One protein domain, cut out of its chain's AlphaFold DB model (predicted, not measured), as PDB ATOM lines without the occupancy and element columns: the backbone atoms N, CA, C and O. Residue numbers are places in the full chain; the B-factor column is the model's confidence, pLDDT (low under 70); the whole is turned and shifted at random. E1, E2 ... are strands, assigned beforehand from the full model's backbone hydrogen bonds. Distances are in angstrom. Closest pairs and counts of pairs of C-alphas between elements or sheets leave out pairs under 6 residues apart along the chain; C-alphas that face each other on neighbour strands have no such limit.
ATOM      1  N   ASN A 395     113.877  66.068 112.534       90.31
ATOM      2  CA  ASN A 395     113.600  67.505 112.707       90.31
ATOM      3  C   ASN A 395     112.272  67.727 113.451       90.31
ATOM      4  O   ASN A 395     111.186  67.589 112.871       90.31
ATOM      5  N   LEU A 396     112.345  68.090 114.739       89.88
ATOM      6  CA  LEU A 396     111.206  68.146 115.662       89.88
ATOM      7  C   LEU A 396     110.956  69.516 116.311       89.88
ATOM      8  O   LEU A 396     111.863  70.305 116.576       89.88
ATOM      9  N   GLU A 397     109.688  69.776 116.654       91.56
ATOM     10  CA  GLU A 397     109.279  71.000 117.358       91.56
ATOM     11  C   GLU A 397     108.577  70.718 118.691       91.56
ATOM     12  O   GLU A 397     107.561  70.025 118.732       91.56
ATOM     13  N   ILE A 398     109.028  71.347 119.783       90.31
ATOM     14  CA  ILE A 398     108.315  71.323 121.072       90.31
ATOM     15  C   ILE A 398     107.372  72.533 121.159       90.31
ATOM     16  O   ILE A 398     107.768  73.623 121.574       90.31
ATOM     17  N   THR A 399     106.115  72.361 120.744       89.69
ATOM     18  CA  THR A 399     105.131  73.442 120.541       89.69
ATOM     19  C   THR A 399     104.212  73.719 121.737       89.69
ATOM     20  O   THR A 399     103.615  74.798 121.811       89.69
ATOM     21  N   SER A 400     104.091  72.788 122.695       87.44
ATOM     22  CA  SER A 400     103.283  72.960 123.922       87.44
ATOM     23  C   SER A 400     104.056  72.591 125.189       87.44
ATOM     24  O   SER A 400     104.987  71.797 125.142       87.44
ATOM     25  N   ASP A 401     103.673  73.193 126.320       85.94
ATOM     26  CA  ASP A 401     104.429  73.111 127.576       85.94
ATOM     27  C   ASP A 401     104.540  71.668 128.106       85.94
ATOM     28  O   ASP A 401     103.538  71.052 128.480       85.94
ATOM     29  N   LEU A 402     105.773  71.165 128.205       82.31
ATOM     30  CA  LEU A 402     106.105  69.879 128.814       82.31
ATOM     31  C   LEU A 402     106.402  70.081 130.303       82.31
ATOM     32  O   LEU A 402     107.204  70.937 130.678       82.31
ATOM     33  N   SER A 403     105.764  69.296 131.173       76.25
ATOM     34  CA  SER A 403     105.987  69.377 132.620       76.25
ATOM     35  C   SER A 403     105.695  68.053 133.315       76.25
ATOM     36  O   SER A 403     104.531  67.718 133.534       76.25
ATOM     37  N   TYR A 404     106.747  67.343 133.724       67.56
ATOM     38  CA  TYR A 404     106.653  66.149 134.572       67.56
ATOM     39  C   TYR A 404     107.064  66.440 136.025       67.56
ATOM     40  O   TYR A 404     107.845  67.355 136.281       67.56
ATOM     41  N   ALA A 405     106.483  65.701 136.978       53.94
ATOM     42  CA  ALA A 405     106.622  65.962 138.420       53.94
ATOM     43  C   ALA A 405     106.714  64.694 139.300       53.94
ATOM     44  O   ALA A 405     106.736  64.798 140.526       53.94
ATOM     45  N   ASP A 406     106.751  63.506 138.686       52.94
ATOM     46  CA  ASP A 406     106.555  62.214 139.363       52.94
ATOM     47  C   ASP A 406     107.874  61.442 139.616       52.94
ATOM     48  O   ASP A 406     107.853  60.237 139.866       52.94
ATOM     49  N   GLY A 407     109.034  62.111 139.554       50.75
ATOM     50  CA  GLY A 407     110.345  61.523 139.875       50.75
ATOM     51  C   GLY A 407     110.969  60.636 138.789       50.75
ATOM     52  O   GLY A 407     112.014  60.032 139.020       50.75
ATOM     53  N   ASN A 408     110.340  60.544 137.616       52.66
ATOM     54  CA  ASN A 408     110.901  59.914 136.422       52.66
ATOM     55  C   ASN A 408     111.235  61.005 135.400       52.66
ATOM     56  O   ASN A 408     110.326  61.693 134.931       52.66
ATOM     57  N   ASN A 409     112.513  61.133 135.037       55.53
ATOM     58  CA  ASN A 409     112.940  62.009 133.946       55.53
ATOM     59  C   ASN A 409     112.303  61.536 132.634       55.53
ATOM     60  O   ASN A 409     112.510  60.396 132.219       55.53
ATOM     61  N   TYR A 410     111.544  62.416 131.983       66.31
ATOM     62  CA  TYR A 410     111.019  62.162 130.645       66.31
ATOM     63  C   TYR A 410     112.157  62.227 129.620       66.31
ATOM     64  O   TYR A 410     112.996  63.115 129.737       66.31
ATOM     65  N   ARG A 411     112.188  61.334 128.625       76.19
ATOM     66  CA  ARG A 411     113.217  61.324 127.571       76.19
ATOM     67  C   ARG A 411     112.612  61.570 126.195       76.19
ATOM     68  O   ARG A 411     111.637  60.919 125.823       76.19
ATOM     69  N   ILE A 412     113.230  62.486 125.457       82.94
ATOM     70  CA  ILE A 412     113.193  62.539 123.993       82.94
ATOM     71  C   ILE A 412     114.522  61.942 123.512       82.94
ATOM     72  O   ILE A 412     115.561  62.251 124.097       82.94
ATOM     73  N   LYS A 413     114.454  61.060 122.512       85.00
ATOM     74  CA  LYS A 413     115.582  60.417 121.828       85.00
ATOM     75  C   LYS A 413     115.267  60.298 120.344       85.00
ATOM     76  O   LYS A 413     114.317  59.590 120.005       85.00
ATOM     77  N   THR A 414     116.048  60.961 119.517       84.69
ATOM     78  CA  THR A 414     116.007  60.925 118.047       84.69
ATOM     79  C   THR A 414     116.880  59.783 117.505       84.69
ATOM     80  O   THR A 414     116.346  58.954 116.760       84.69
ATOM     81  N   LEU A 415     118.057  59.566 118.124       85.00
ATOM     82  CA  LEU A 415     119.103  58.564 117.813       85.00
ATOM     83  C   LEU A 415     120.065  59.039 116.711       85.00
ATOM     84  O   LEU A 415     119.729  59.945 115.974       85.00
ATOM     85  N   ASP A 416     121.208  58.353 116.585       85.19
ATOM     86  CA  ASP A 416     122.352  58.690 115.723       85.19
ATOM     87  C   ASP A 416     121.958  59.253 114.327       85.19
ATOM     88  O   ASP A 416     121.478  58.484 113.474       85.19
ATOM     89  N   GLY A 417     122.199  60.559 114.120       85.62
ATOM     90  CA  GLY A 417     121.824  61.390 112.962       85.62
ATOM     91  C   GLY A 417     122.051  62.903 113.189       85.62
ATOM     92  O   GLY A 417     122.229  63.331 114.320       85.62
ATOM     93  N   ASP A 418     122.051  63.715 112.126       89.00
ATOM     94  CA  ASP A 418     122.218  65.182 112.148       89.00
ATOM     95  C   ASP A 418     120.879  65.879 112.517       89.00
ATOM     96  O   ASP A 418     120.147  66.398 111.658       89.00
ATOM     97  N   ASP A 419     120.505  65.871 113.802       90.69
ATOM     98  CA  ASP A 419     119.153  66.227 114.247       90.69
ATOM     99  C   ASP A 419     118.862  67.733 114.305       90.69
ATOM    100  O   ASP A 419     119.727  68.617 114.313       90.69
ATOM    101  N   THR A 420     117.573  68.084 114.414       93.12
ATOM    102  CA  THR A 420     117.169  69.470 114.687       93.12
ATOM    103  C   THR A 420     115.999  69.577 115.664       93.12
ATOM    104  O   THR A 420     114.833  69.363 115.332       93.12
ATOM    105  N   VAL A 421     116.300  70.022 116.886       93.69
ATOM    106  CA  VAL A 421     115.352  70.183 117.997       93.69
ATOM    107  C   VAL A 421     114.996  71.657 118.199       93.69
ATOM    108  O   VAL A 421     115.755  72.434 118.782       93.69
ATOM    109  N   THR A 422     113.791  72.065 117.791       94.00
ATOM    110  CA  THR A 422     113.326  73.453 117.966       94.00
ATOM    111  C   THR A 422     112.333  73.593 119.121       94.00
ATOM    112  O   THR A 422     111.185  73.145 119.070       94.00
ATOM    113  N   ILE A 423     112.744  74.279 120.186       93.50
ATOM    114  CA  ILE A 423     111.991  74.416 121.433       93.50
ATOM    115  C   ILE A 423     111.169  75.709 121.408       93.50
ATOM    116  O   ILE A 423     111.694  76.821 121.430       93.50
ATOM    117  N   LYS A 424     109.839  75.560 121.390       92.94
ATOM    118  CA  LYS A 424     108.847  76.647 121.292       92.94
ATOM    119  C   LYS A 424     107.834  76.605 122.445       92.94
ATOM    120  O   LYS A 424     106.712  77.107 122.314       92.94
ATOM    121  N   ALA A 425     108.208  76.055 123.599       90.19
ATOM    122  CA  ALA A 425     107.370  75.956 124.796       90.19
ATOM    123  C   ALA A 425     108.205  75.837 126.084       90.19
ATOM    124  O   ALA A 425     109.426  75.723 126.024       90.19
ATOM    125  N   ASN A 426     107.560  75.881 127.255       90.06
ATOM    126  CA  ASN A 426     108.241  75.575 128.516       90.06
ATOM    127  C   ASN A 426     108.536  74.070 128.604       90.06
ATOM    128  O   ASN A 426     107.703  73.259 128.209       90.06
ATOM    129  N   VAL A 427     109.688  73.696 129.162       88.00
ATOM    130  CA  VAL A 427     110.132  72.301 129.276       88.00
ATOM    131  C   VAL A 427     110.639  72.042 130.695       88.00
ATOM    132  O   VAL A 427     111.653  72.599 131.120       88.00
ATOM    133  N   LYS A 428     109.922  71.199 131.448       84.62
ATOM    134  CA  LYS A 428     110.251  70.841 132.836       84.62
ATOM    135  C   LYS A 428     110.343  69.337 133.072       84.62
ATOM    136  O   LYS A 428     109.428  68.591 132.725       84.62
ATOM    137  N   GLY A 429     111.422  68.914 133.738       78.25
ATOM    138  CA  GLY A 429     111.661  67.508 134.103       78.25
ATOM    139  C   GLY A 429     111.949  66.595 132.904       78.25
ATOM    140  O   GLY A 429     111.626  65.410 132.935       78.25
ATOM    141  N   THR A 430     112.488  67.160 131.821       81.62
ATOM    142  CA  THR A 430     112.773  66.460 130.560       81.62
ATOM    143  C   THR A 430     114.275  66.404 130.303       81.62
ATOM    144  O   THR A 430     114.981  67.389 130.518       81.62
ATOM    145  N   GLN A 431     114.731  65.251 129.837       85.38
ATOM    146  CA  GLN A 431     116.001  65.033 129.165       85.38
ATOM    147  C   GLN A 431     115.735  64.988 127.658       85.38
ATOM    148  O   GLN A 431     114.808  64.308 127.211       85.38
ATOM    149  N   ILE A 432     116.537  65.713 126.896       89.44
ATOM    150  CA  ILE A 432     116.617  65.609 125.443       89.44
ATOM    151  C   ILE A 432     117.988  65.014 125.148       89.44
ATOM    152  O   ILE A 432     119.004  65.542 125.595       89.44
ATOM    153  N   ASN A 433     117.982  63.889 124.456       89.88
ATOM    154  CA  ASN A 433     119.144  63.272 123.847       89.88
ATOM    155  C   ASN A 433     118.939  63.369 122.341       89.88
ATOM    156  O   ASN A 433     117.860  62.982 121.880       89.88
ATOM    157  N   THR A 434     119.950  63.819 121.618       90.00
ATOM    158  CA  THR A 434     120.057  63.532 120.187       90.00
ATOM    159  C   THR A 434     120.737  62.172 119.978       90.00
ATOM    160  O   THR A 434     120.131  61.259 119.426       90.00
ATOM    161  N   ASP A 435     121.821  61.941 120.727       87.62
ATOM    162  CA  ASP A 435     122.808  60.859 120.566       87.62
ATOM    163  C   ASP A 435     123.921  61.341 119.585       87.62
ATOM    164  O   ASP A 435     124.321  62.484 119.787       87.62
ATOM    165  N   ASP A 436     124.497  60.562 118.653       88.12
ATOM    166  CA  ASP A 436     125.685  61.000 117.855       88.12
ATOM    167  C   ASP A 436     125.321  61.646 116.481       88.12
ATOM    168  O   ASP A 436     124.721  60.957 115.653       88.12
ATOM    169  N   GLY A 437     125.758  62.889 116.190       87.62
ATOM    170  CA  GLY A 437     125.592  63.592 114.891       87.62
ATOM    171  C   GLY A 437     125.908  65.106 114.933       87.62
ATOM    172  O   GLY A 437     126.201  65.631 116.000       87.62
ATOM    173  N   ASP A 438     125.885  65.839 113.804       90.75
ATOM    174  CA  ASP A 438     126.105  67.309 113.762       90.75
ATOM    175  C   ASP A 438     124.828  68.087 114.188       90.75
ATOM    176  O   ASP A 438     124.150  68.733 113.377       90.75
ATOM    177  N   ASP A 439     124.478  68.028 115.476       93.00
ATOM    178  CA  ASP A 439     123.140  68.373 115.976       93.00
ATOM    179  C   ASP A 439     122.846  69.872 116.152       93.00
ATOM    180  O   ASP A 439     123.702  70.695 116.492       93.00
ATOM    181  N   ILE A 440     121.561  70.251 116.035       94.56
ATOM    182  CA  ILE A 440     121.113  71.644 116.213       94.56
ATOM    183  C   ILE A 440     119.938  71.784 117.195       94.56
ATOM    184  O   ILE A 440     118.830  71.296 116.973       94.56
ATOM    185  N   VAL A 441     120.126  72.591 118.244       96.00
ATOM    186  CA  VAL A 441     119.104  72.900 119.262       96.00
ATOM    187  C   VAL A 441     118.760  74.392 119.265       96.00
ATOM    188  O   VAL A 441     119.582  75.241 119.616       96.00
ATOM    189  N   ASN A 442     117.511  74.733 118.935       96.12
ATOM    190  CA  ASN A 442     117.052  76.116 118.751       96.12
ATOM    191  C   ASN A 442     116.020  76.553 119.810       96.12
ATOM    192  O   ASN A 442     114.975  75.923 119.976       96.12
ATOM    193  N   PHE A 443     116.254  77.685 120.480       95.50
ATOM    194  CA  PHE A 443     115.329  78.311 121.438       95.50
ATOM    195  C   PHE A 443     114.740  79.619 120.874       95.50
ATOM    196  O   PHE A 443     115.193  80.723 121.188       95.50
ATOM    197  N   ASP A 444     113.686  79.486 120.063       87.38
ATOM    198  CA  ASP A 444     113.134  80.558 119.210       87.38
ATOM    199  C   ASP A 444     111.837  81.205 119.745       87.38
ATOM    200  O   ASP A 444     110.998  81.695 118.982       87.38
ATOM    201  N   LYS A 445     111.607  81.195 121.065       90.19
ATOM    202  CA  LYS A 445     110.406  81.808 121.661       90.19
ATOM    203  C   LYS A 445     110.677  82.520 122.979       90.19
ATOM    204  O   LYS A 445     111.137  81.926 123.952       90.19
ATOM    205  N   ALA A 446     110.265  83.785 123.044       85.25
ATOM    206  CA  ALA A 446     110.412  84.616 124.231       85.25
ATOM    207  C   ALA A 446     109.739  83.996 125.469       85.25
ATOM    208  O   ALA A 446     108.530  83.747 125.492       85.25
ATOM    209  N   GLY A 447     110.517  83.834 126.538       84.38
ATOM    210  CA  GLY A 447     110.047  83.453 127.866       84.38
ATOM    211  C   GLY A 447     110.059  81.957 128.182       84.38
ATOM    212  O   GLY A 447     109.500  81.605 129.223       84.38
ATOM    213  N   ILE A 448     110.678  81.108 127.346       89.50
ATOM    214  CA  ILE A 448     110.875  79.673 127.626       89.50
ATOM    215  C   ILE A 448     111.517  79.489 129.007       89.50
ATOM    216  O   ILE A 448     112.582  80.038 129.286       89.50
ATOM    217  N   ALA A 449     110.886  78.686 129.859       89.94
ATOM    218  CA  ALA A 449     111.519  78.096 131.029       89.94
ATOM    219  C   ALA A 449     111.958  76.663 130.704       89.94
ATOM    220  O   ALA A 449     111.103  75.801 130.503       89.94
ATOM    221  N   PHE A 450     113.269  76.419 130.687       91.69
ATOM    222  CA  PHE A 450     113.869  75.089 130.554       91.69
ATOM    223  C   PHE A 450     114.524  74.704 131.884       91.69
ATOM    224  O   PHE A 450     115.440  75.394 132.330       91.69
ATOM    225  N   GLY A 451     114.059  73.654 132.566       88.06
ATOM    226  CA  GLY A 451     114.664  73.214 133.833       88.06
ATOM    227  C   GLY A 451     113.727  72.523 134.819       88.06
ATOM    228  O   GLY A 451     112.524  72.424 134.607       88.06
ATOM    229  N   SER A 452     114.277  72.061 135.941       81.38
ATOM    230  CA  SER A 452     113.538  71.319 136.970       81.38
ATOM    231  C   SER A 452     113.210  72.131 138.229       81.38
ATOM    232  O   SER A 452     113.992  72.974 138.695       81.38
ATOM    233  N   ASP A 453     112.057  71.823 138.830       75.50
ATOM    234  CA  ASP A 453     111.641  72.343 140.135       75.50
ATOM    235  C   ASP A 453     112.276  71.553 141.303       75.50
ATOM    236  O   ASP A 453     112.589  72.167 142.328       75.50
ATOM    237  N   ASN A 454     112.605  70.261 141.139       71.19
ATOM    238  CA  ASN A 454     113.358  69.472 142.133       71.19
ATOM    239  C   ASN A 454     114.881  69.743 142.045       71.19
ATOM    240  O   ASN A 454     115.367  70.185 141.006       71.19
ATOM    241  N   ILE A 455     115.629  69.576 143.141       62.19
ATOM    242  CA  ILE A 455     117.103  69.684 143.167       62.19
ATOM    243  C   ILE A 455     117.811  68.412 142.700       62.19
ATOM    244  O   ILE A 455     118.904  68.530 142.168       62.19
ATOM    245  N   ASP A 456     117.199  67.239 142.884       64.62
ATOM    246  CA  ASP A 456     117.839  65.942 142.609       64.62
ATOM    247  C   ASP A 456     117.512  65.394 141.201       64.62
ATOM    248  O   ASP A 456     118.156  64.466 140.718       64.62
ATOM    249  N   GLU A 457     116.516  65.978 140.528       67.44
ATOM    250  CA  GLU A 457     116.163  65.712 139.128       67.44
ATOM    251  C   GLU A 457     116.574  66.930 138.302       67.44
ATOM    252  O   GLU A 457     115.991  68.002 138.468       67.44
ATOM    253  N   HIS A 458     117.547  66.784 137.409       69.38
ATOM    254  CA  HIS A 458     117.944  67.840 136.479       69.38
ATOM    255  C   HIS A 458     117.238  67.617 135.138       69.38
ATOM    256  O   HIS A 458     117.202  66.491 134.642       69.38
ATOM    257  N   ALA A 459     116.700  68.684 134.538       85.38
ATOM    258  CA  ALA A 459     116.426  68.648 133.104       85.38
ATOM    259  C   ALA A 459     117.771  68.694 132.366       85.38
ATOM    260  O   ALA A 459     118.703  69.341 132.858       85.38
ATOM    261  N   SER A 460     117.885  68.060 131.205       89.12
ATOM    262  CA  SER A 460     119.088  68.232 130.395       89.12
ATOM    263  C   SER A 460     118.828  68.216 128.903       89.12
ATOM    264  O   SER A 460     117.809  67.708 128.441       89.12
ATOM    265  N   ILE A 461     119.759  68.815 128.177       93.44
ATOM    266  CA  ILE A 461     120.026  68.496 126.781       93.44
ATOM    267  C   ILE A 461     121.436  67.917 126.772       93.44
ATOM    268  O   ILE A 461     122.310  68.455 127.455       93.44
ATOM    269  N   ASN A 462     121.617  66.788 126.104       91.75
ATOM    270  CA  ASN A 462     122.916  66.164 125.906       91.75
ATOM    271  C   ASN A 462     122.966  65.702 124.452       91.75
ATOM    272  O   ASN A 462     122.215  64.793 124.085       91.75
ATOM    273  N   MET A 463     123.805  66.370 123.675       92.62
ATOM    274  CA  MET A 463     124.277  65.900 122.378       92.62
ATOM    275  C   MET A 463     125.532  65.028 122.639       92.62
ATOM    276  O   MET A 463     125.892  64.834 123.813       92.62
ATOM    277  N   TYR A 464     126.089  64.332 121.644       89.56
ATOM    278  CA  TYR A 464     127.199  63.382 121.869       89.56
ATOM    279  C   TYR A 464     128.399  63.677 120.967       89.56
ATOM    280  O   TYR A 464     129.029  64.693 121.209       89.56
ATOM    281  N   GLU A 465     128.806  62.806 120.037       88.56
ATOM    282  CA  GLU A 465     129.974  63.090 119.185       88.56
ATOM    283  C   GLU A 465     129.542  63.752 117.864       88.56
ATOM    284  O   GLU A 465     129.014  63.079 116.979       88.56
ATOM    285  N   GLY A 466     129.803  65.059 117.732       89.19
ATOM    286  CA  GLY A 466     129.325  65.898 116.623       89.19
ATOM    287  C   GLY A 466     130.057  67.238 116.475       89.19
ATOM    288  O   GLY A 466     131.056  67.492 117.144       89.19
ATOM    289  N   ASN A 467     129.584  68.116 115.585       92.31
ATOM    290  CA  ASN A 467     129.943  69.542 115.534       92.31
ATOM    291  C   ASN A 467     128.730  70.388 115.967       92.31
ATOM    292  O   ASN A 467     128.103  71.093 115.167       92.31
ATOM    293  N   ASP A 468     128.382  70.288 117.247       94.50
ATOM    294  CA  ASP A 468     127.063  70.643 117.769       94.50
ATOM    295  C   ASP A 468     126.758  72.142 117.770       94.50
ATOM    296  O   ASP A 468     127.637  72.991 117.914       94.50
ATOM    297  N   THR A 469     125.480  72.523 117.679       96.44
ATOM    298  CA  THR A 469     125.060  73.933 117.737       96.44
ATOM    299  C   THR A 469     123.842  74.179 118.632       96.44
ATOM    300  O   THR A 469     122.719  73.775 118.335       96.44
ATOM    301  N   VAL A 470     124.019  74.995 119.677       97.69
ATOM    302  CA  VAL A 470     122.935  75.478 120.552       97.69
ATOM    303  C   VAL A 470     122.680  76.968 120.311       97.69
ATOM    304  O   VAL A 470     123.503  77.818 120.655       97.69
ATOM    305  N   ASN A 471     121.504  77.309 119.778       97.44
ATOM    306  CA  ASN A 471     121.092  78.684 119.484       97.44
ATOM    307  C   ASN A 471     120.025  79.199 120.462       97.44
ATOM    308  O   ASN A 471     118.900  78.700 120.509       97.44
ATOM    309  N   ILE A 472     120.333  80.275 121.187       97.50
ATOM    310  CA  ILE A 472     119.390  81.008 122.040       97.50
ATOM    311  C   ILE A 472     119.086  82.360 121.398       97.50
ATOM    312  O   ILE A 472     119.760  83.364 121.645       97.50
ATOM    313  N   ASN A 473     118.056  82.363 120.553       94.12
ATOM    314  CA  ASN A 473     117.629  83.519 119.763       94.12
ATOM    315  C   ASN A 473     116.583  84.386 120.476       94.12
ATOM    316  O   ASN A 473     116.402  85.551 120.126       94.12
ATOM    317  N   GLU A 474     115.914  83.837 121.490       95.50
ATOM    318  CA  GLU A 474     114.881  84.508 122.276       95.50
ATOM    319  C   GLU A 474     115.069  84.291 123.788       95.50
ATOM    320  O   GLU A 474     115.722  83.348 124.233       95.50
ATOM    321  N   ALA A 475     114.506  85.190 124.603       94.31
ATOM    322  CA  ALA A 475     114.850  85.275 126.027       94.31
ATOM    323  C   ALA A 475     114.447  84.025 126.847       94.31
ATOM    324  O   ALA A 475     113.266  83.672 126.922       94.31
ATOM    325  N   MET A 476     115.410  83.421 127.550       94.19
ATOM    326  CA  MET A 476     115.295  82.157 128.286       94.19
ATOM    327  C   MET A 476     115.356  82.334 129.818       94.19
ATOM    328  O   MET A 476     116.084  83.167 130.367       94.19
ATOM    329  N   LYS A 477     114.654  81.446 130.532       93.69
ATOM    330  CA  LYS A 477     114.918  81.090 131.935       93.69
ATOM    331  C   LYS A 477     115.506  79.684 132.020       93.69
ATOM    332  O   LYS A 477     114.793  78.710 131.777       93.69
ATOM    333  N   LEU A 478     116.772  79.590 132.408       92.56
ATOM    334  CA  LEU A 478     117.451  78.325 132.666       92.56
ATOM    335  C   LEU A 478     117.217  77.963 134.142       92.56
ATOM    336  O   LEU A 478     117.729  78.605 135.054       92.56
ATOM    337  N   GLY A 479     116.353  76.985 134.397       88.69
ATOM    338  CA  GLY A 479     116.045  76.488 135.736       88.69
ATOM    339  C   GLY A 479     117.173  75.610 136.280       88.69
ATOM    340  O   GLY A 479     118.352  75.905 136.089       88.69
ATOM    341  N   LYS A 480     116.822  74.506 136.952       86.38
ATOM    342  CA  LYS A 480     117.811  73.457 137.239       86.38
ATOM    343  C   LYS A 480     117.984  72.593 135.995       86.38
ATOM    344  O   LYS A 480     117.103  71.788 135.687       86.38
ATOM    345  N   ALA A 481     119.037  72.881 135.244       88.81
ATOM    346  CA  ALA A 481     119.266  72.405 133.895       88.81
ATOM    347  C   ALA A 481     120.757  72.379 133.545       88.81
ATOM    348  O   ALA A 481     121.498  73.301 133.899       88.81
ATOM    349  N   HIS A 482     121.144  71.365 132.779       88.88
ATOM    350  CA  HIS A 482     122.427  71.300 132.087       88.88
ATOM    351  C   HIS A 482     122.178  71.200 130.587       88.88
ATOM    352  O   HIS A 482     121.264  70.496 130.165       88.88
ATOM    353  N   ILE A 483     122.975  71.898 129.794       93.62
ATOM    354  CA  ILE A 483     123.055  71.698 128.351       93.62
ATOM    355  C   ILE A 483     124.506  71.294 128.088       93.62
ATOM    356  O   ILE A 483     125.401  72.126 128.247       93.62
ATOM    357  N   SER A 484     124.713  70.004 127.821       92.06
ATOM    358  CA  SER A 484     125.916  69.489 127.166       92.06
ATOM    359  C   SER A 484     125.737  69.702 125.673       92.06
ATOM    360  O   SER A 484     124.635  69.457 125.171       92.06
ATOM    361  N   LEU A 485     126.799  70.143 125.008       91.94
ATOM    362  CA  LEU A 485     126.985  69.862 123.593       91.94
ATOM    363  C   LEU A 485     127.629  68.461 123.591       91.94
ATOM    364  O   LEU A 485     126.877  67.538 123.915       91.94
ATOM    365  N   ASP A 486     128.956  68.297 123.591       84.62
ATOM    366  CA  ASP A 486     129.560  67.009 123.989       84.62
ATOM    367  C   ASP A 486     129.071  66.488 125.365       84.62
ATOM    368  O   ASP A 486     129.175  67.134 126.423       84.62
ATOM    369  N   PHE A 487     128.626  65.227 125.399       74.75
ATOM    370  CA  PHE A 487     128.425  64.465 126.641       74.75
ATOM    371  C   PHE A 487     129.679  63.689 127.095       74.75
ATOM    372  O   PHE A 487     129.761  63.261 128.254       74.75
ATOM    373  N   TYR A 488     130.674  63.496 126.220       73.00
ATOM    374  CA  TYR A 488     131.887  62.728 126.516       73.00
ATOM    375  C   TYR A 488     133.146  63.600 126.533       73.00
ATOM    376  O   TYR A 488     133.545  64.177 125.536       73.00
ATOM    377  N   GLU A 489     133.887  63.607 127.648       65.62
ATOM    378  CA  GLU A 489     135.097  64.443 127.782       65.62
ATOM    379  C   GLU A 489     136.300  64.052 126.873       65.62
ATOM    380  O   GLU A 489     137.444  64.418 127.175       65.62
ATOM    381  N   ASN A 490     136.117  63.188 125.875       71.81
ATOM    382  CA  ASN A 490     137.172  62.759 124.948       71.81
ATOM    383  C   ASN A 490     136.690  62.685 123.493       71.81
ATOM    384  O   ASN A 490     137.393  62.067 122.689       71.81
ATOM    385  N   SER A 491     135.548  63.300 123.185       77.56
ATOM    386  CA  SER A 491     135.161  63.609 121.815       77.56
ATOM    387  C   SER A 491     136.203  64.494 121.121       77.56
ATOM    388  O   SER A 491     137.232  64.870 121.704       77.56
ATOM    389  N   THR A 492     135.943  64.820 119.854       84.88
ATOM    390  CA  THR A 492     136.720  65.810 119.093       84.88
ATOM    391  C   THR A 492     135.823  66.769 118.305       84.88
ATOM    392  O   THR A 492     136.097  67.021 117.127       84.88
ATOM    393  N   GLY A 493     134.748  67.252 118.935       87.75
ATOM    394  CA  GLY A 493     133.738  68.117 118.325       87.75
ATOM    395  C   GLY A 493     134.224  69.530 117.992       87.75
ATOM    396  O   GLY A 493     135.428  69.828 118.049       87.75
ATOM    397  N   LYS A 494     133.296  70.405 117.583       93.19
ATOM    398  CA  LYS A 494     133.543  71.838 117.279       93.19
ATOM    399  C   LYS A 494     132.326  72.674 117.628       93.19
ATOM    400  O   LYS A 494     131.675  73.287 116.777       93.19
ATOM    401  N   ASP A 495     132.041  72.685 118.915       95.06
ATOM    402  CA  ASP A 495     130.711  72.947 119.421       95.06
ATOM    403  C   ASP A 495     130.429  74.445 119.528       95.06
ATOM    404  O   ASP A 495     131.254  75.247 119.967       95.06
ATOM    405  N   THR A 496     129.234  74.861 119.123       97.56
ATOM    406  CA  THR A 496     128.870  76.267 118.950       97.56
ATOM    407  C   THR A 496     127.698  76.664 119.844       97.56
ATOM    408  O   THR A 496     126.527  76.415 119.549       97.56
ATOM    409  N   LEU A 497     127.997  77.395 120.920       98.25
ATOM    410  CA  LEU A 497     126.997  77.994 121.807       98.25
ATOM    411  C   LEU A 497     126.728  79.456 121.417       98.25
ATOM    412  O   LEU A 497     127.490  80.359 121.769       98.25
ATOM    413  N   ASN A 498     125.608  79.715 120.741       98.44
ATOM    414  CA  ASN A 498     125.167  81.053 120.340       98.44
ATOM    415  C   ASN A 498     124.115  81.619 121.306       98.44
ATOM    416  O   ASN A 498     122.965  81.185 121.324       98.44
ATOM    417  N   ILE A 499     124.466  82.660 122.063       98.44
ATOM    418  CA  ILE A 499     123.561  83.395 122.953       98.44
ATOM    419  C   ILE A 499     123.304  84.799 122.391       98.44
ATOM    420  O   ILE A 499     124.072  85.737 122.623       98.44
ATOM    421  N   ASN A 500     122.189  84.938 121.671       97.00
ATOM    422  CA  ASN A 500     121.744  86.174 121.018       97.00
ATOM    423  C   ASN A 500     120.663  86.935 121.824       97.00
ATOM    424  O   ASN A 500     120.277  88.043 121.447       97.00
ATOM    425  N   ALA A 501     120.165  86.355 122.924       97.19
ATOM    426  CA  ALA A 501     119.115  86.918 123.778       97.19
ATOM    427  C   ALA A 501     119.345  86.638 125.279       97.19
ATOM    428  O   ALA A 501     120.174  85.813 125.655       97.19
ATOM    429  N   ASP A 502     118.610  87.340 126.153       97.56
ATOM    430  CA  ASP A 502     118.751  87.247 127.617       97.56
ATOM    431  C   ASP A 502     118.579  85.806 128.150       97.56
ATOM    432  O   ASP A 502     117.518  85.204 127.992       97.56
ATOM    433  N   VAL A 503     119.573  85.290 128.884       96.94
ATOM    434  CA  VAL A 503     119.523  84.002 129.599       96.94
ATOM    435  C   VAL A 503     119.553  84.245 131.105       96.94
ATOM    436  O   VAL A 503     120.500  84.818 131.648       96.94
ATOM    437  N   THR A 504     118.522  83.777 131.806       94.69
ATOM    438  CA  THR A 504     118.378  83.952 133.260       94.69
ATOM    439  C   THR A 504     118.392  82.613 133.997       94.69
ATOM    440  O   THR A 504     117.402  81.886 134.010       94.69
ATOM    441  N   GLY A 505     119.541  82.296 134.593       90.88
ATOM    442  CA  GLY A 505     119.788  81.132 135.441       90.88
ATOM    443  C   GLY A 505     119.408  81.335 136.914       90.88
ATOM    444  O   GLY A 505     118.925  82.398 137.317       90.88
ATOM    445  N   LEU A 506     119.647  80.316 137.746       80.06
ATOM    446  CA  LEU A 506     119.311  80.338 139.179       80.06
ATOM    447  C   LEU A 506     120.419  80.891 140.099       80.06
ATOM    448  O   LEU A 506     120.154  81.135 141.278       80.06
ATOM    449  N   GLY A 507     121.633  81.124 139.589       70.56
ATOM    450  CA  GLY A 507     122.776  81.669 140.333       70.56
ATOM    451  C   GLY A 507     124.048  80.826 140.193       70.56
ATOM    452  O   GLY A 507     124.044  79.795 139.537       70.56
ATOM    453  N   THR A 508     125.132  81.231 140.866       56.91
ATOM    454  CA  THR A 508     126.497  80.655 140.754       56.91
ATOM    455  C   THR A 508     126.668  79.200 141.225       56.91
ATOM    456  O   THR A 508     127.779  78.679 141.266       56.91
ATOM    457  N   THR A 509     125.590  78.510 141.592       62.44
ATOM    458  CA  THR A 509     125.596  77.047 141.727       62.44
ATOM    459  C   THR A 509     125.674  76.397 140.343       62.44
ATOM    460  O   THR A 509     124.951  76.845 139.458       62.44
ATOM    461  N   LYS A 510     126.390  75.271 140.174       63.81
ATOM    462  CA  LYS A 510     126.375  74.445 138.936       63.81
ATOM    463  C   LYS A 510     124.997  73.811 138.601       63.81
ATOM    464  O   LYS A 510     124.930  72.813 137.910       63.81
ATOM    465  N   ASN A 511     123.889  74.374 139.083       79.19
ATOM    466  CA  ASN A 511     122.523  73.936 138.792       79.19
ATOM    467  C   ASN A 511     121.989  74.462 137.449       79.19
ATOM    468  O   ASN A 511     120.999  73.931 136.964       79.19
ATOM    469  N   SER A 512     122.575  75.525 136.896       89.75
ATOM    470  CA  SER A 512     122.186  76.126 135.615       89.75
ATOM    471  C   SER A 512     123.456  76.262 134.776       89.75
ATOM    472  O   SER A 512     124.235  77.184 135.030       89.75
ATOM    473  N   SER A 513     123.720  75.340 133.844       91.38
ATOM    474  CA  SER A 513     124.994  75.338 133.111       91.38
ATOM    475  C   SER A 513     124.918  75.000 131.628       91.38
ATOM    476  O   SER A 513     124.077  74.209 131.206       91.38
ATOM    477  N   PHE A 514     125.891  75.538 130.896       93.94
ATOM    478  CA  PHE A 514     126.356  75.027 129.611       93.94
ATOM    479  C   PHE A 514     127.723  74.363 129.815       93.94
ATOM    480  O   PHE A 514     128.533  74.857 130.607       93.94
ATOM    481  N   TYR A 515     127.943  73.254 129.128       91.44
ATOM    482  CA  TYR A 515     129.185  72.490 129.072       91.44
ATOM    483  C   TYR A 515     129.402  72.168 127.594       91.44
ATOM    484  O   TYR A 515     128.465  71.667 126.976       91.44
ATOM    485  N   LEU A 516     130.542  72.558 127.021       91.44
ATOM    486  CA  LEU A 516     130.826  72.282 125.611       91.44
ATOM    487  C   LEU A 516     131.491  70.910 125.542       91.44
ATOM    488  O   LEU A 516     130.727  69.964 125.507       91.44
ATOM    489  N   GLY A 517     132.788  70.762 125.831       85.88
ATOM    490  CA  GLY A 517     133.302  69.494 126.378       85.88
ATOM    491  C   GLY A 517     134.657  69.039 125.851       85.88
ATOM    492  O   GLY A 517     135.608  68.973 126.645       85.88
ATOM    493  N   GLY A 518     134.738  68.681 124.569       83.62
ATOM    494  CA  GLY A 518     135.907  68.064 123.947       83.62
ATOM    495  C   GLY A 518     136.063  68.403 122.461       83.62
ATOM    496  O   GLY A 518     135.954  67.516 121.620       83.62
ATOM    497  N   GLY A 519     136.415  69.647 122.135       87.06
ATOM    498  CA  GLY A 519     136.502  70.116 120.749       87.06
ATOM    499  C   GLY A 519     137.532  71.222 120.497       87.06
ATOM    500  O   GLY A 519     138.511  71.334 121.219       87.06
ATOM    501  N   ASP A 520     137.363  72.034 119.446       91.19
ATOM    502  CA  ASP A 520     137.877  73.421 119.483       91.19
ATOM    503  C   ASP A 520     136.654  74.335 119.357       91.19
ATOM    504  O   ASP A 520     136.175  74.568 118.240       91.19
ATOM    505  N   ASP A 521     136.132  74.808 120.487       93.62
ATOM    506  CA  ASP A 521     134.729  75.218 120.569       93.62
ATOM    507  C   ASP A 521     134.505  76.734 120.393       93.62
ATOM    508  O   ASP A 521     135.436  77.548 120.329       93.62
ATOM    509  N   SER A 531     122.810  85.788 133.015       94.81
ATOM    510  CA  SER A 531     122.706  86.052 134.453       94.81
ATOM    511  C   SER A 531     122.498  84.789 135.286       94.81
ATOM    512  O   SER A 531     121.414  84.220 135.237       94.81
ATOM    513  N   GLY A 532     123.453  84.419 136.141       91.12
ATOM    514  CA  GLY A 532     123.299  83.331 137.113       91.12
ATOM    515  C   GLY A 532     123.508  81.933 136.530       91.12
ATOM    516  O   GLY A 532     122.742  81.031 136.864       91.12
ATOM    517  N   VAL A 533     124.487  81.783 135.636       91.12
ATOM    518  CA  VAL A 533     124.778  80.561 134.862       91.12
ATOM    519  C   VAL A 533     126.255  80.170 135.038       91.12
ATOM    520  O   VAL A 533     127.093  81.026 135.309       91.12
ATOM    521  N   ASN A 534     126.597  78.894 134.877       90.88
ATOM    522  CA  ASN A 534     127.981  78.442 134.684       90.88
ATOM    523  C   ASN A 534     128.189  78.060 133.213       90.88
ATOM    524  O   ASN A 534     127.422  77.257 132.692       90.88
ATOM    525  N   ILE A 535     129.217  78.588 132.561       92.81
ATOM    526  CA  ILE A 535     129.661  78.133 131.240       92.81
ATOM    527  C   ILE A 535     131.038  77.492 131.447       92.81
ATOM    528  O   ILE A 535     131.935  78.145 131.980       92.81
ATOM    529  N   ASP A 536     131.183  76.218 131.096       89.50
ATOM    530  CA  ASP A 536     132.462  75.496 131.047       89.50
ATOM    531  C   ASP A 536     132.788  75.231 129.573       89.50
ATOM    532  O   ASP A 536     132.048  74.504 128.911       89.50
ATOM    533  N   ALA A 537     133.861  75.843 129.063       88.44
ATOM    534  CA  ALA A 537     134.343  75.596 127.700       88.44
ATOM    535  C   ALA A 537     134.938  74.174 127.609       88.44
ATOM    536  O   ALA A 537     134.455  73.344 126.851       88.44
ATOM    537  N   SER A 538     135.746  73.823 128.618       83.38
ATOM    538  CA  SER A 538     136.259  72.476 128.926       83.38
ATOM    539  C   SER A 538     137.600  72.148 128.265       83.38
ATOM    540  O   SER A 538     138.595  72.759 128.665       83.38
ATOM    541  N   LYS A 539     137.678  71.138 127.388       81.50
ATOM    542  CA  LYS A 539     138.924  70.711 126.737       81.50
ATOM    543  C   LYS A 539     138.864  71.113 125.267       81.50
ATOM    544  O   LYS A 539     138.105  70.508 124.519       81.50
ATOM    545  N   GLY A 540     139.705  72.056 124.868       83.44
ATOM    546  CA  GLY A 540     139.765  72.515 123.489       83.44
ATOM    547  C   GLY A 540     140.644  73.737 123.319       83.44
ATOM    548  O   GLY A 540     141.138  74.276 124.305       83.44
ATOM    549  N   ALA A 541     140.910  74.159 122.079       88.50
ATOM    550  CA  ALA A 541     141.556  75.446 121.808       88.50
ATOM    551  C   ALA A 541     140.500  76.539 121.572       88.50
ATOM    552  O   ALA A 541     140.407  77.123 120.485       88.50
ATOM    553  N   ASP A 542     139.710  76.799 122.610       91.25
ATOM    554  CA  ASP A 542     138.367  77.366 122.509       91.25
ATOM    555  C   ASP A 542     138.344  78.845 122.115       91.25
ATOM    556  O   ASP A 542     139.277  79.624 122.346       91.25
ATOM    557  N   THR A 543     137.223  79.276 121.542       95.56
ATOM    558  CA  THR A 543     136.992  80.655 121.111       95.56
ATOM    559  C   THR A 543     135.766  81.245 121.800       95.56
ATOM    560  O   THR A 543     134.641  80.776 121.647       95.56
TER     561      THR A 543
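This is residues 395 to 521 and 531 to 543 of the 957 residues of the protein "Retention module-containing protein" of Campylobacter concisus (UniProt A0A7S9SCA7). The chain winds in stacked turns, a solenoid with sheet E2-E4-E7-E10-E12-E13 as one wall, sheet E1-E3-E5-E8-E11 as another and short E6-E9 on a third side. The 140 printed residues hold little regular structure: 13 named strands, E1 to E13 in chain order, each sheet parallel, all strand. It is compact, radius of gyration of the C-alphas 13.8 A, spanning 37 by 32 by 28 A.

Find C-alpha 395 at (113.600, 67.505, 112.707), beginning E1, residues 395 to 398; then come E2, 410 to 413, E3, 420 to 423, E4, 430 to 433, E5, 440 to 443, E6, 448 to 450, E7, 459 to 462, E8, 469 to 472, E9, 476 to 478, E10, 481 to 484, E11, 496 to 499, E12, 512 to 518, 19.7 A long, and E13, 534 to 539, 15.6 A long, which ends with C-alpha 539 at (138.924, 70.711, 126.737).

Look between parallel neighbours for N and O within hydrogen-bond range: N 432 and O 460 for E4 and E7, 2.8 A; N 443 and O 471 for E5 and E8, 2.8 A; N 477 and O 448 for E6 and E9, 2.8 A. E9 runs on into E10 at 98 degrees.

The farthest C-alphas, Asp 406 and Ala 541, are 41.3 A apart. Residues 522 to 530 are cut out, a gap of 21.3 A between C-alphas 521 and 531. Links E1 to E2, E10 to E11 and E11 to E12 are long. Look for pLDDT under 70 at residues 404 to 410, 455 to 458, 489 and 508 to 510.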